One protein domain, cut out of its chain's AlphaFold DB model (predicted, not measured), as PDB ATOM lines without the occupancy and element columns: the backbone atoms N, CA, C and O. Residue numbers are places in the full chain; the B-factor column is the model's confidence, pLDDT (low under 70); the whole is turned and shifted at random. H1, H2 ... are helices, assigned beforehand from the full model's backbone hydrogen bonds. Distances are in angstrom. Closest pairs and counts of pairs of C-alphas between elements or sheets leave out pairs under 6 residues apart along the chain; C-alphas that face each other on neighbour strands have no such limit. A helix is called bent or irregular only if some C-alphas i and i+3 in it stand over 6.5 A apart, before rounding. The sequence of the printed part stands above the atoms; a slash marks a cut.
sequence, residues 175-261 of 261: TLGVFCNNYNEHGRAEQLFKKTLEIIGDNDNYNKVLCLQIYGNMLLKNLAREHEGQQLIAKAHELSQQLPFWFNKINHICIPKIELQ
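What this domain is: This is residues 175 to 261 of the 261 residues of an uncharacterized protein of Ichthyophthirius multifiliis (strain G5) (UniProt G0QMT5). The longest helix, H4, packs along H3, and H1 and H2 lie on the other side of H3, in a body of four helices that run back and forth side by side; the centres of H1, H2 and H3 make a triangle. The short helix H5 sits near the first residue of H3, and beyond it residues 252 to 261 stick out as a free tail that makes much of the length. The 87 printed residues hold five named helices, H1 to H5 in order along the chain, and no named strand: the class is all helix. The whole is loose, with a radius of gyration of the C-alphas of 15.2 A and spans of 58 by 25 by 19 A.

Where its parts are: H4, residues 223 to 242, is 29.9 A long and irregular: C-alphas 224 and 227 are 7.9 A apart. H3 is residues 206 to 220, 21.0 A; H2 is residues 186 to 200, 20.9 A. H1, residues 175 to 182, begins with C-alpha 175 at (203.520, 263.973, 243.565). H5, residues 247 to 250, ends with C-alpha 250 at (220.237, 264.715, 249.155).

How they stand to each other: H4 and H3 touch as a helical hairpin at a shallow tilt of 21 degrees, opposite ways; their closest C-alphas, Gly 216 and Gly 229, are 3.9 A apart. H3 and H2 form another, at 28 degrees, closest at the C-alphas of Phe 193 and Cys 211, 6.3 A. H2 and H1 form a third, at 22 degrees, closest at the C-alphas of Gly 177 and Ala 189, 4.1 A. H5 is close to H3 but not clearly touching. H4 is apart from H1 and H2. Every O i to N i+4 pair is within hydrogen-bond range in H1, H2 and H3, and 13 of 16 in H4; H5 is too short for such a pair.

The domain as a whole: The C-alphas farthest apart, Ala 224 and Gln 261, are 58.5 A apart. The body without the tail spans 34 by 24 by 19 A. The printed part has no cut, and its four links are tight. Residues 259 to 261 have pLDDT under 70.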
ATOM      1  N   THR A 175     204.355 262.817 243.201       91.75
ATOM      2  CA  THR A 175     203.520 263.973 243.565       91.75
ATOM      3  C   THR A 175     202.208 264.001 242.772       91.75
ATOM      4  O   THR A 175     201.144 264.254 243.341       91.75
ATOM      5  N   LEU A 176     202.231 263.670 241.474       92.94
ATOM      6  CA  LEU A 176     201.008 263.538 240.672       92.94
ATOM      7  C   LEU A 176     200.088 262.434 241.206       92.94
ATOM      8  O   LEU A 176     198.872 262.616 241.260       92.94
ATOM      9  N   GLY A 177     200.665 261.301 241.612       94.50
ATOM     10  CA  GLY A 177     199.939 260.198 242.234       94.50
ATOM     11  C   GLY A 177     199.254 260.629 243.530       94.50
ATOM     12  O   GLY A 177     198.073 260.342 243.722       94.50
ATOM     13  N   VAL A 178     199.952 261.400 244.371       91.44
ATOM     14  CA  VAL A 178     199.388 262.004 245.591       91.44
ATOM     15  C   VAL A 178     198.220 262.931 245.262       91.44
ATOM     16  O   VAL A 178     197.171 262.827 245.894       91.44
ATOM     17  N   PHE A 179     198.351 263.796 244.249       89.31
ATOM     18  CA  PHE A 179     197.239 264.640 243.809       89.31
ATOM     19  C   PHE A 179     196.030 263.801 243.396       89.31
ATOM     20  O   PHE A 179     194.945 264.007 243.934       89.31
ATOM     21  N   CYS A 180     196.206 262.831 242.493       91.44
ATOM     22  CA  CYS A 180     195.121 261.941 242.079       91.44
ATOM     23  C   CYS A 180     194.465 261.250 243.283       91.44
ATOM     24  O   CYS A 180     193.240 261.195 243.358       91.44
ATOM     25  N   ASN A 181     195.255 260.784 244.254       91.25
ATOM     26  CA  ASN A 181     194.731 260.145 245.456       91.25
ATOM     27  C   ASN A 181     193.878 261.106 246.302       91.25
ATOM     28  O   ASN A 181     192.766 260.758 246.692       91.25
ATOM     29  N   ASN A 182     194.356 262.333 246.520       87.69
ATOM     30  CA  ASN A 182     193.655 263.353 247.305       87.69
ATOM     31  C   ASN A 182     192.349 263.835 246.644       87.69
ATOM     32  O   ASN A 182     191.454 264.316 247.334       87.69
ATOM     33  N   TYR A 183     192.217 263.690 245.321       87.81
ATOM     34  CA  TYR A 183     190.985 263.977 244.574       87.81
ATOM     35  C   TYR A 183     190.122 262.735 244.304       87.81
ATOM     36  O   TYR A 183     189.241 262.775 243.447       87.81
ATOM     37  N   ASN A 184     190.336 261.638 245.041       91.12
ATOM     38  CA  ASN A 184     189.600 260.374 244.910       91.12
ATOM     39  C   ASN A 184     189.729 259.694 243.530       91.12
ATOM     40  O   ASN A 184     188.939 258.819 243.175       91.12
ATOM     41  N   GLU A 185     190.753 260.035 242.746       94.56
ATOM     42  CA  GLU A 185     191.107 259.355 241.496       94.56
ATOM     43  C   GLU A 185     192.051 258.166 241.765       94.56
ATOM     44  O   GLU A 185     193.103 258.025 241.131       94.56
ATOM     45  N   HIS A 186     191.692 257.289 242.710       94.44
ATOM     46  CA  HIS A 186     192.578 256.228 243.220       94.44
ATOM     47  C   HIS A 186     193.130 255.302 242.125       94.44
ATOM     48  O   HIS A 186     194.291 254.903 242.177       94.44
ATOM     49  N   GLY A 187     192.340 255.002 241.086       95.88
ATOM     50  CA  GLY A 187     192.803 254.187 239.958       95.88
ATOM     51  C   GLY A 187     193.929 254.847 239.151       95.88
ATOM     52  O   GLY A 187     194.847 254.162 238.705       95.88
ATOM     53  N   ARG A 188     193.901 256.179 238.995       96.62
ATOM     54  CA  ARG A 188     194.975 256.936 238.327       96.62
ATOM     55  C   ARG A 188     196.193 257.070 239.231       96.62
ATOM     56  O   ARG A 188     197.309 256.897 238.751       96.62
ATOM     57  N   ALA A 189     195.975 257.316 240.523       97.00
ATOM     58  CA  ALA A 189     197.046 257.344 241.515       97.00
ATOM     59  C   ALA A 189     197.831 256.024 241.527       97.00
ATOM     60  O   ALA A 189     199.052 256.023 241.401       97.00
ATOM     61  N   GLU A 190     197.126 254.892 241.567       97.62
ATOM     62  CA  GLU A 190     197.744 253.569 241.528       97.62
ATOM     63  C   GLU A 190     198.578 253.341 240.260       97.62
ATOM     64  O   GLU A 190     199.706 252.852 240.342       97.62
ATOM     65  N   GLN A 191     198.047 253.702 239.089       97.94
ATOM     66  CA  GLN A 191     198.786 253.584 237.828       97.94
ATOM     67  C   GLN A 191     200.069 254.422 237.842       97.94
ATOM     68  O   GLN A 191     201.099 253.968 237.347       97.94
ATOM     69  N   LEU A 192     200.024 255.621 238.429       97.88
ATOM     70  CA  LEU A 192     201.190 256.491 238.563       97.88
ATOM     71  C   LEU A 192     202.236 255.902 239.509       97.88
ATOM     72  O   LEU A 192     203.409 255.871 239.143       97.88
ATOM     73  N   PHE A 193     201.839 255.379 240.672       98.25
ATOM     74  CA  PHE A 193     202.782 254.749 241.602       98.25
ATOM     75  C   PHE A 193     203.439 253.510 240.993       98.25
ATOM     76  O   PHE A 193     204.663 253.394 241.019       98.25
ATOM     77  N   LYS A 194     202.661 252.630 240.351       97.94
ATOM     78  CA  LYS A 194     203.201 251.459 239.640       97.94
ATOM     79  C   LYS A 194     204.189 251.859 238.548       97.94
ATOM     80  O   LYS A 194     205.319 251.380 238.549       97.94
ATOM     81  N   LYS A 195     203.807 252.804 237.685       97.19
ATOM     82  CA  LYS A 195     204.686 253.327 236.630       97.19
ATOM     83  C   LYS A 195     205.958 253.962 237.199       97.19
ATOM     84  O   LYS A 195     207.026 253.813 236.619       97.19
ATOM     85  N   THR A 196     205.861 254.667 238.323       97.12
ATOM     86  CA  THR A 196     207.030 255.266 238.985       97.12
ATOM     87  C   THR A 196     207.979 254.180 239.488       97.12
ATOM     88  O   THR A 196     209.172 254.246 239.212       97.12
ATOM     89  N   LEU A 197     207.463 253.144 240.157       97.38
ATOM     90  CA  LEU A 197     208.273 252.009 240.612       97.38
ATOM     91  C   LEU A 197     208.931 251.258 239.443       97.38
ATOM     92  O   LEU A 197     210.080 250.845 239.567       97.38
ATOM     93  N   GLU A 198     208.242 251.125 238.307       96.19
ATOM     94  CA  GLU A 198     208.811 250.569 237.071       96.19
ATOM     95  C   GLU A 198     209.950 251.437 236.508       96.19
ATOM     96  O   GLU A 198     210.978 250.897 236.107       96.19
ATOM     97  N   ILE A 199     209.794 252.769 236.498       94.56
ATOM     98  CA  ILE A 199     210.827 253.713 236.032       94.56
ATOM     99  C   ILE A 199     212.063 253.671 236.936       94.56
ATOM    100  O   ILE A 199     213.186 253.674 236.434       94.56
ATOM    101  N   ILE A 200     211.864 253.634 238.256       95.06
ATOM    102  CA  ILE A 200     212.960 253.559 239.229       95.06
ATOM    103  C   ILE A 200     213.682 252.203 239.129       95.06
ATOM    104  O   ILE A 200     214.911 252.140 239.222       95.06
ATOM    105  N   GLY A 201     212.930 251.118 238.926       93.94
ATOM    106  CA  GLY A 201     213.460 249.768 238.772       93.94
ATOM    107  C   GLY A 201     214.269 249.300 239.988       93.94
ATOM    108  O   GLY A 201     213.867 249.464 241.146       93.94
ATOM    109  N   ASP A 202     215.437 248.718 239.720       93.00
ATOM    110  CA  ASP A 202     216.331 248.165 240.744       93.00
ATOM    111  C   ASP A 202     217.202 249.229 241.435       93.00
ATOM    112  O   ASP A 202     217.988 248.900 242.317       93.00
ATOM    113  N   ASN A 203     217.067 250.508 241.065       90.06
ATOM    114  CA  ASN A 203     217.812 251.581 241.711       90.06
ATOM    115  C   ASN A 203     217.206 251.918 243.079       90.06
ATOM    116  O   ASN A 203     216.146 252.538 243.185       90.06
ATOM    117  N   ASP A 204     217.898 251.511 244.130       90.75
ATOM    118  CA  ASP A 204     217.502 251.752 245.506       90.75
ATOM    119  C   ASP A 204     217.840 253.188 245.922       90.75
ATOM    120  O   ASP A 204     218.996 253.572 246.098       90.75
ATOM    121  N   ASN A 205     216.795 254.011 246.030       90.62
ATOM    122  CA  ASN A 205     216.893 255.425 246.360       90.62
ATOM    123  C   ASN A 205     215.696 255.887 247.211       90.62
ATOM    124  O   ASN A 205     214.730 255.146 247.416       90.62
ATOM    125  N   TYR A 206     215.734 257.132 247.692       91.31
ATOM    126  CA  TYR A 206     214.675 257.643 248.560       91.31
ATOM    127  C   TYR A 206     213.325 257.814 247.856       91.31
ATOM    128  O   TYR A 206     212.282 257.673 248.484       91.31
ATOM    129  N   ASN A 207     213.311 258.084 246.549       92.44
ATOM    130  CA  ASN A 207     212.055 258.197 245.805       92.44
ATOM    131  C   ASN A 207     211.333 256.848 245.740       92.44
ATOM    132  O   ASN A 207     210.107 256.806 245.810       92.44
ATOM    133  N   LYS A 208     212.083 255.741 245.695       95.31
ATOM    134  CA  LYS A 208     211.536 254.386 245.812       95.31
ATOM    135  C   LYS A 208     210.897 254.159 247.176       95.31
ATOM    136  O   LYS A 208     209.764 253.690 247.227       95.31
ATOM    137  N   VAL A 209     211.597 254.526 248.255       94.75
ATOM    138  CA  VAL A 209     211.067 254.463 249.631       94.75
ATOM    139  C   VAL A 209     209.757 255.242 249.717       94.75
ATOM    140  O   VAL A 209     208.727 254.661 250.053       94.75
ATOM    141  N   LEU A 210     209.773 256.513 249.305       93.38
ATOM    142  CA  LEU A 210     208.600 257.379 249.358       93.38
ATOM    143  C   LEU A 210     207.433 256.811 248.537       93.38
ATOM    144  O   LEU A 210     206.297 256.767 249.010       93.38
ATOM    145  N   CYS A 211     207.695 256.354 247.312       96.81
ATOM    146  CA  CYS A 211     206.657 255.797 246.451       96.81
ATOM    147  C   CYS A 211     206.025 254.541 247.064       96.81
ATOM    148  O   CYS A 211     204.807 254.385 247.003       96.81
ATOM    149  N   LEU A 212     206.832 253.652 247.657       97.69
ATOM    150  CA  LEU A 212     206.348 252.448 248.333       97.69
ATOM    151  C   LEU A 212     205.505 252.792 249.566       97.69
ATOM    152  O   LEU A 212     204.437 252.206 249.730       97.69
ATOM    153  N   GLN A 213     205.939 253.751 250.392       96.12
ATOM    154  CA  GLN A 213     205.191 254.198 251.575       96.12
ATOM    155  C   GLN A 213     203.834 254.789 251.186       96.12
ATOM    156  O   GLN A 213     202.799 254.328 251.661       96.12
ATOM    157  N   ILE A 214     203.816 255.768 250.274       95.81
ATOM    158  CA  ILE A 214     202.578 256.441 249.855       95.81
ATOM    159  C   ILE A 214     201.622 255.447 249.192       95.81
ATOM    160  O   ILE A 214     200.423 255.444 249.484       95.81
ATOM    161  N   TYR A 215     202.138 254.587 248.313       97.88
ATOM    162  CA  TYR A 215     201.312 253.592 247.647       97.88
ATOM    163  C   TYR A 215     200.765 252.561 248.640       97.88
ATOM    164  O   TYR A 215     199.574 252.254 248.612       97.88
ATOM    165  N   GLY A 216     201.603 252.082 249.561       97.50
ATOM    166  CA  GLY A 216     201.200 251.175 250.627       97.50
ATOM    167  C   GLY A 216     200.096 251.762 251.504       97.50
ATOM    168  O   GLY A 216     199.052 251.131 251.653       97.50
ATOM    169  N   ASN A 217     200.262 252.999 251.979       96.12
ATOM    170  CA  ASN A 217     199.257 253.710 252.781       96.12
ATOM    171  C   ASN A 217     197.933 253.888 252.026       96.12
ATOM    172  O   ASN A 217     196.856 253.743 252.601       96.12
ATOM    173  N   MET A 218     197.984 254.150 250.717       95.81
ATOM    174  CA  MET A 218     196.775 254.191 249.892       95.81
ATOM    175  C   MET A 218     196.062 252.829 249.862       95.81
ATOM    176  O   MET A 218     194.835 252.783 249.943       95.81
ATOM    177  N   LEU A 219     196.802 251.720 249.757       96.69
ATOM    178  CA  LEU A 219     196.223 250.372 249.743       96.69
ATOM    179  C   LEU A 219     195.671 249.938 251.102       96.69
ATOM    180  O   LEU A 219     194.652 249.250 251.125       96.69
ATOM    181  N   LEU A 220     196.277 250.370 252.212       95.25
ATOM    182  CA  LEU A 220     195.772 250.092 253.564       95.25
ATOM    183  C   LEU A 220     194.342 250.601 253.779       95.25
ATOM    184  O   LEU A 220     193.571 249.991 254.515       95.25
ATOM    185  N   LYS A 221     193.946 251.671 253.080       92.69
ATOM    186  CA  LYS A 221     192.580 252.219 253.133       92.69
ATOM    187  C   LYS A 221     191.541 251.302 252.469       92.69
ATOM    188  O   LYS A 221     190.342 251.542 252.590       92.69
ATOM    189  N   ASN A 222     191.973 250.243 251.778       92.31
ATOM    190  CA  ASN A 222     191.122 249.224 251.175       92.31
ATOM    191  C   ASN A 222     191.333 247.867 251.866       92.31
ATOM    192  O   ASN A 222     192.322 247.184 251.609       92.31
ATOM    193  N   LEU A 223     190.346 247.423 252.656       91.00
ATOM    194  CA  LEU A 223     190.397 246.163 253.417       91.00
ATOM    195  C   LEU A 223     190.735 244.929 252.562       91.00
ATOM    196  O   LEU A 223     191.381 244.001 253.038       91.00
ATOM    197  N   ALA A 224     190.336 244.903 251.287       96.31
ATOM    198  CA  ALA A 224     190.639 243.777 250.400       96.31
ATOM    199  C   ALA A 224     192.121 243.713 249.981       96.31
ATOM    200  O   ALA A 224     192.566 242.695 249.452       96.31
ATOM    201  N   ARG A 225     192.872 244.803 250.175       96.56
ATOM    202  CA  ARG A 225     194.268 244.974 249.747       96.56
ATOM    203  C   ARG A 225     195.196 245.387 250.885       96.56
ATOM    204  O   ARG A 225     196.356 245.705 250.638       96.56
ATOM    205  N   GLU A 226     194.721 245.327 252.122       96.06
ATOM    206  CA  GLU A 226     195.492 245.698 253.307       96.06
ATOM    207  C   GLU A 226     196.827 244.943 253.375       96.06
ATOM    208  O   GLU A 226     197.879 245.546 253.570       96.06
ATOM    209  N   HIS A 227     196.812 243.633 253.109       97.62
ATOM    210  CA  HIS A 227     198.028 242.819 253.126       97.62
ATOM    211  C   HIS A 227     199.066 243.263 252.081       97.62
ATOM    212  O   HIS A 227     200.261 243.280 252.365       97.62
ATOM    213  N   GLU A 228     198.623 243.658 250.884       97.88
ATOM    214  CA  GLU A 228     199.500 244.217 249.845       97.88
ATOM    215  C   GLU A 228     200.100 245.552 250.312       97.88
ATOM    216  O   GLU A 228     201.305 245.766 250.188       97.88
ATOM    217  N   GLY A 229     199.284 246.419 250.923       97.69
ATOM    218  CA  GLY A 229     199.744 247.680 251.508       97.69
ATOM    219  C   GLY A 229     200.816 247.479 252.583       97.69
ATOM    220  O   GLY A 229     201.869 248.113 252.528       97.69
ATOM    221  N   GLN A 230     200.599 246.534 253.502       97.88
ATOM    222  CA  GLN A 230     201.566 246.177 254.548       97.88
ATOM    223  C   GLN A 230     202.898 245.684 253.962       97.88
ATOM    224  O   GLN A 230     203.960 246.076 254.445       97.88
ATOM    225  N   GLN A 231     202.864 244.866 252.904       98.25
ATOM    226  CA  GLN A 231     204.079 244.391 252.231       98.25
ATOM    227  C   GLN A 231     204.887 245.540 251.612       98.25
ATOM    228  O   GLN A 231     206.116 245.551 251.717       98.25
ATOM    229  N   LEU A 232     204.220 246.516 250.986       97.94
ATOM    230  CA  LEU A 232     204.889 247.683 250.404       97.94
ATOM    231  C   LEU A 232     205.553 248.553 251.478       97.94
ATOM    232  O   LEU A 232     206.708 248.941 251.311       97.94
ATOM    233  N   ILE A 233     204.859 248.805 252.590       97.62
ATOM    234  CA  ILE A 233     205.390 249.592 253.715       97.62
ATOM    235  C   ILE A 233     206.576 248.876 254.364       97.62
ATOM    236  O   ILE A 233     207.615 249.494 254.591       97.62
ATOM    237  N   ALA A 234     206.464 247.565 254.599       97.38
ATOM    238  CA  ALA A 234     207.555 246.763 255.145       97.38
ATOM    239  C   ALA A 234     208.806 246.830 254.255       97.38
ATOM    240  O   ALA A 234     209.909 247.045 254.756       97.38
ATOM    241  N   LYS A 235     208.629 246.734 252.931       97.06
ATOM    242  CA  LYS A 235     209.721 246.886 251.962       97.06
ATOM    243  C   LYS A 235     210.325 248.289 251.982       97.06
ATOM    244  O   LYS A 235     211.539 248.431 251.863       97.06
ATOM    245  N   ALA A 236     209.503 249.327 252.119       96.00
ATOM    246  CA  ALA A 236     209.995 250.696 252.202       96.00
ATOM    247  C   ALA A 236     210.860 250.915 253.452       96.00
ATOM    248  O   ALA A 236     211.913 251.539 253.362       96.00
ATOM    249  N   HIS A 237     210.445 250.351 254.588       94.75
ATOM    250  CA  HIS A 237     211.195 250.397 255.840       94.75
ATOM    251  C   HIS A 237     212.498 249.584 255.777       94.75
ATOM    252  O   HIS A 237     213.539 250.046 256.229       94.75
ATOM    253  N   GLU A 238     212.479 248.391 255.178       95.62
ATOM    254  CA  GLU A 238     213.705 247.618 254.936       95.62
ATOM    255  C   GLU A 238     214.702 248.411 254.080       95.62
ATOM    256  O   GLU A 238     215.887 248.484 254.403       95.62
ATOM    257  N   LEU A 239     214.214 249.046 253.013       94.69
ATOM    258  CA  LEU A 239     215.034 249.852 252.121       94.69
ATOM    259  C   LEU A 239     215.588 251.105 252.818       94.69
ATOM    260  O   LEU A 239     216.765 251.425 252.661       94.69
ATOM    261  N   SER A 240     214.778 251.806 253.616       92.06
ATOM    262  CA  SER A 240     215.217 253.021 254.313       92.06
ATOM    263  C   SER A 240     216.328 252.747 255.329       92.06
ATOM    264  O   SER A 240     217.229 253.569 255.469       92.06
ATOM    265  N   GLN A 241     216.337 251.568 255.964       91.56
ATOM    266  CA  GLN A 241     217.409 251.139 256.870       91.56
ATOM    267  C   GLN A 241     218.756 250.906 256.171       91.56
ATOM    268  O   GLN A 241     219.803 250.967 256.818       91.56
ATOM    269  N   GLN A 242     218.742 250.618 254.869       92.31
ATOM    270  CA  GLN A 242     219.953 250.398 254.074       92.31
ATOM    271  C   GLN A 242     220.522 251.708 253.512       92.31
ATOM    272  O   GLN A 242     221.706 251.777 253.173       92.31
ATOM    273  N   LEU A 243     219.694 252.751 253.420       88.75
ATOM    274  CA  LEU A 243     220.097 254.065 252.936       88.75
ATOM    275  C   LEU A 243     220.709 254.910 254.072       88.75
ATOM    276  O   LEU A 243     220.315 254.792 255.233       88.75
ATOM    277  N   PRO A 244     221.667 255.806 253.773       85.81
ATOM    278  CA  PRO A 244     222.160 256.762 254.761       85.81
ATOM    279  C   PRO A 244     221.029 257.630 255.328       85.81
ATOM    280  O   PRO A 244     220.158 258.078 254.589       85.81
ATOM    281  N   PHE A 245     221.085 257.971 256.618       78.94
ATOM    282  CA  PHE A 245     220.033 258.768 257.276       78.94
ATOM    283  C   PHE A 245     219.784 260.149 256.634       78.94
ATOM    284  O   PHE A 245     218.734 260.746 256.831       78.94
ATOM    285  N   TRP A 246     220.766 260.686 255.902       77.25
ATOM    286  CA  TRP A 246     220.684 261.971 255.199       77.25
ATOM    287  C   TRP A 246     220.245 261.830 253.737       77.25
ATOM    288  O   TRP A 246     220.179 262.823 253.017       77.25
ATOM    289  N   PHE A 247     219.980 260.612 253.263       79.62
ATOM    290  CA  PHE A 247     219.732 260.345 251.850       79.62
ATOM    291  C   PHE A 247     218.423 260.970 251.352       79.62
ATOM    292  O   PHE A 247     218.335 261.350 250.193       79.62
ATOM    293  N   ASN A 248     217.434 261.178 252.221       75.75
ATOM    294  CA  ASN A 248     216.228 261.929 251.865       75.75
ATOM    295  C   ASN A 248     216.522 263.397 251.528       75.75
ATOM    296  O   ASN A 248     215.982 263.939 250.567       75.75
ATOM    297  N   LYS A 249     217.443 264.010 252.275       81.31
ATOM    298  CA  LYS A 249     217.882 265.399 252.110       81.31
ATOM    299  C   LYS A 249     218.721 265.609 250.853       81.31
ATOM    300  O   LYS A 249     218.795 266.731 250.352       81.31
ATOM    301  N   ILE A 250     219.357 264.560 250.321       84.56
ATOM    302  CA  ILE A 250     220.237 264.715 249.155       84.56
ATOM    303  C   ILE A 250     219.472 265.111 247.887       84.56
ATOM    304  O   ILE A 250     220.038 265.764 247.016       84.56
ATOM    305  N   ASN A 251     218.182 264.773 247.809       85.12
ATOM    306  CA  ASN A 251     217.336 265.066 246.653       85.12
ATOM    307  C   ASN A 251     217.094 266.569 246.450       85.12
ATOM    308  O   ASN A 251     216.805 266.995 245.334       85.12
ATOM    309  N   HIS A 252     217.234 267.370 247.511       91.25
ATOM    310  CA  HIS A 252     216.970 268.809 247.484       91.25
ATOM    311  C   HIS A 252     218.237 269.647 247.301       91.25
ATOM    312  O   HIS A 252     218.153 270.822 246.943       91.25
ATOM    313  N   ILE A 253     219.423 269.082 247.536       92.94
ATOM    314  CA  ILE A 253     220.683 269.831 247.488       92.94
ATOM    315  C   ILE A 253     221.430 269.619 246.169       92.94
ATOM    316  O   ILE A 253     221.545 268.518 245.640       92.94
ATOM    317  N   CYS A 254     222.022 270.694 245.660       93.38
ATOM    318  CA  CYS A 254     222.934 270.647 244.531       93.38
ATOM    319  C   CYS A 254     224.356 270.391 245.039       93.38
ATOM    320  O   CYS A 254     224.926 271.226 245.747       93.38
ATOM    321  N   ILE A 255     224.952 269.263 244.653       89.38
ATOM    322  CA  ILE A 255     226.337 268.929 245.000       89.38
ATOM    323  C   ILE A 255     227.244 269.261 243.806       89.38
ATOM    324  O   ILE A 255     227.098 268.652 242.742       89.38
ATOM    325  N   PRO A 256     228.197 270.203 243.949       84.44
ATOM    326  CA  PRO A 256     229.176 270.467 242.907       84.44
ATOM    327  C   PRO A 256     230.013 269.221 242.619       84.44
ATOM    328  O   PRO A 256     230.554 268.597 243.532       84.44
ATOM    329  N   LYS A 257     230.186 268.889 241.338       80.38
ATOM    330  CA  LYS A 257     231.203 267.918 240.931       80.38
ATOM    331  C   LYS A 257     232.563 268.602 241.011       80.38
ATOM    332  O   LYS A 257     232.918 269.376 240.127       80.38
ATOM    333  N   ILE A 258     233.287 268.362 242.099       73.19
ATOM    334  CA  ILE A 258     234.664 268.828 242.246       73.19
ATOM    335  C   ILE A 258     235.561 267.739 241.663       73.19
ATOM    336  O   ILE A 258     235.754 266.692 242.277       73.19
ATOM    337  N   GLU A 259     236.086 267.969 240.462       64.94
ATOM    338  CA  GLU A 259     237.205 267.177 239.956       64.94
ATOM    339  C   GLU A 259     238.463 267.644 240.694       64.94
ATOM    340  O   GLU A 259     238.966 268.742 240.458       64.94
ATOM    341  N   LEU A 260     238.929 266.838 241.649       52.16
ATOM    342  CA  LEU A 260     240.234 267.038 242.269       52.16
ATOM    343  C   LEU A 260     241.288 266.619 241.236       52.16
ATOM    344  O   LEU A 260     241.435 265.427 240.964       52.16
ATOM    345  N   GLN A 261     241.939 267.604 240.617       43.66
ATOM    346  CA  GLN A 261     243.100 267.397 239.744       43.66
ATOM    347  C   GLN A 261     244.370 267.168 240.561       43.66
ATOM    348  O   GLN A 261     244.522 267.837 241.610       43.66
TER     349      GLN A 261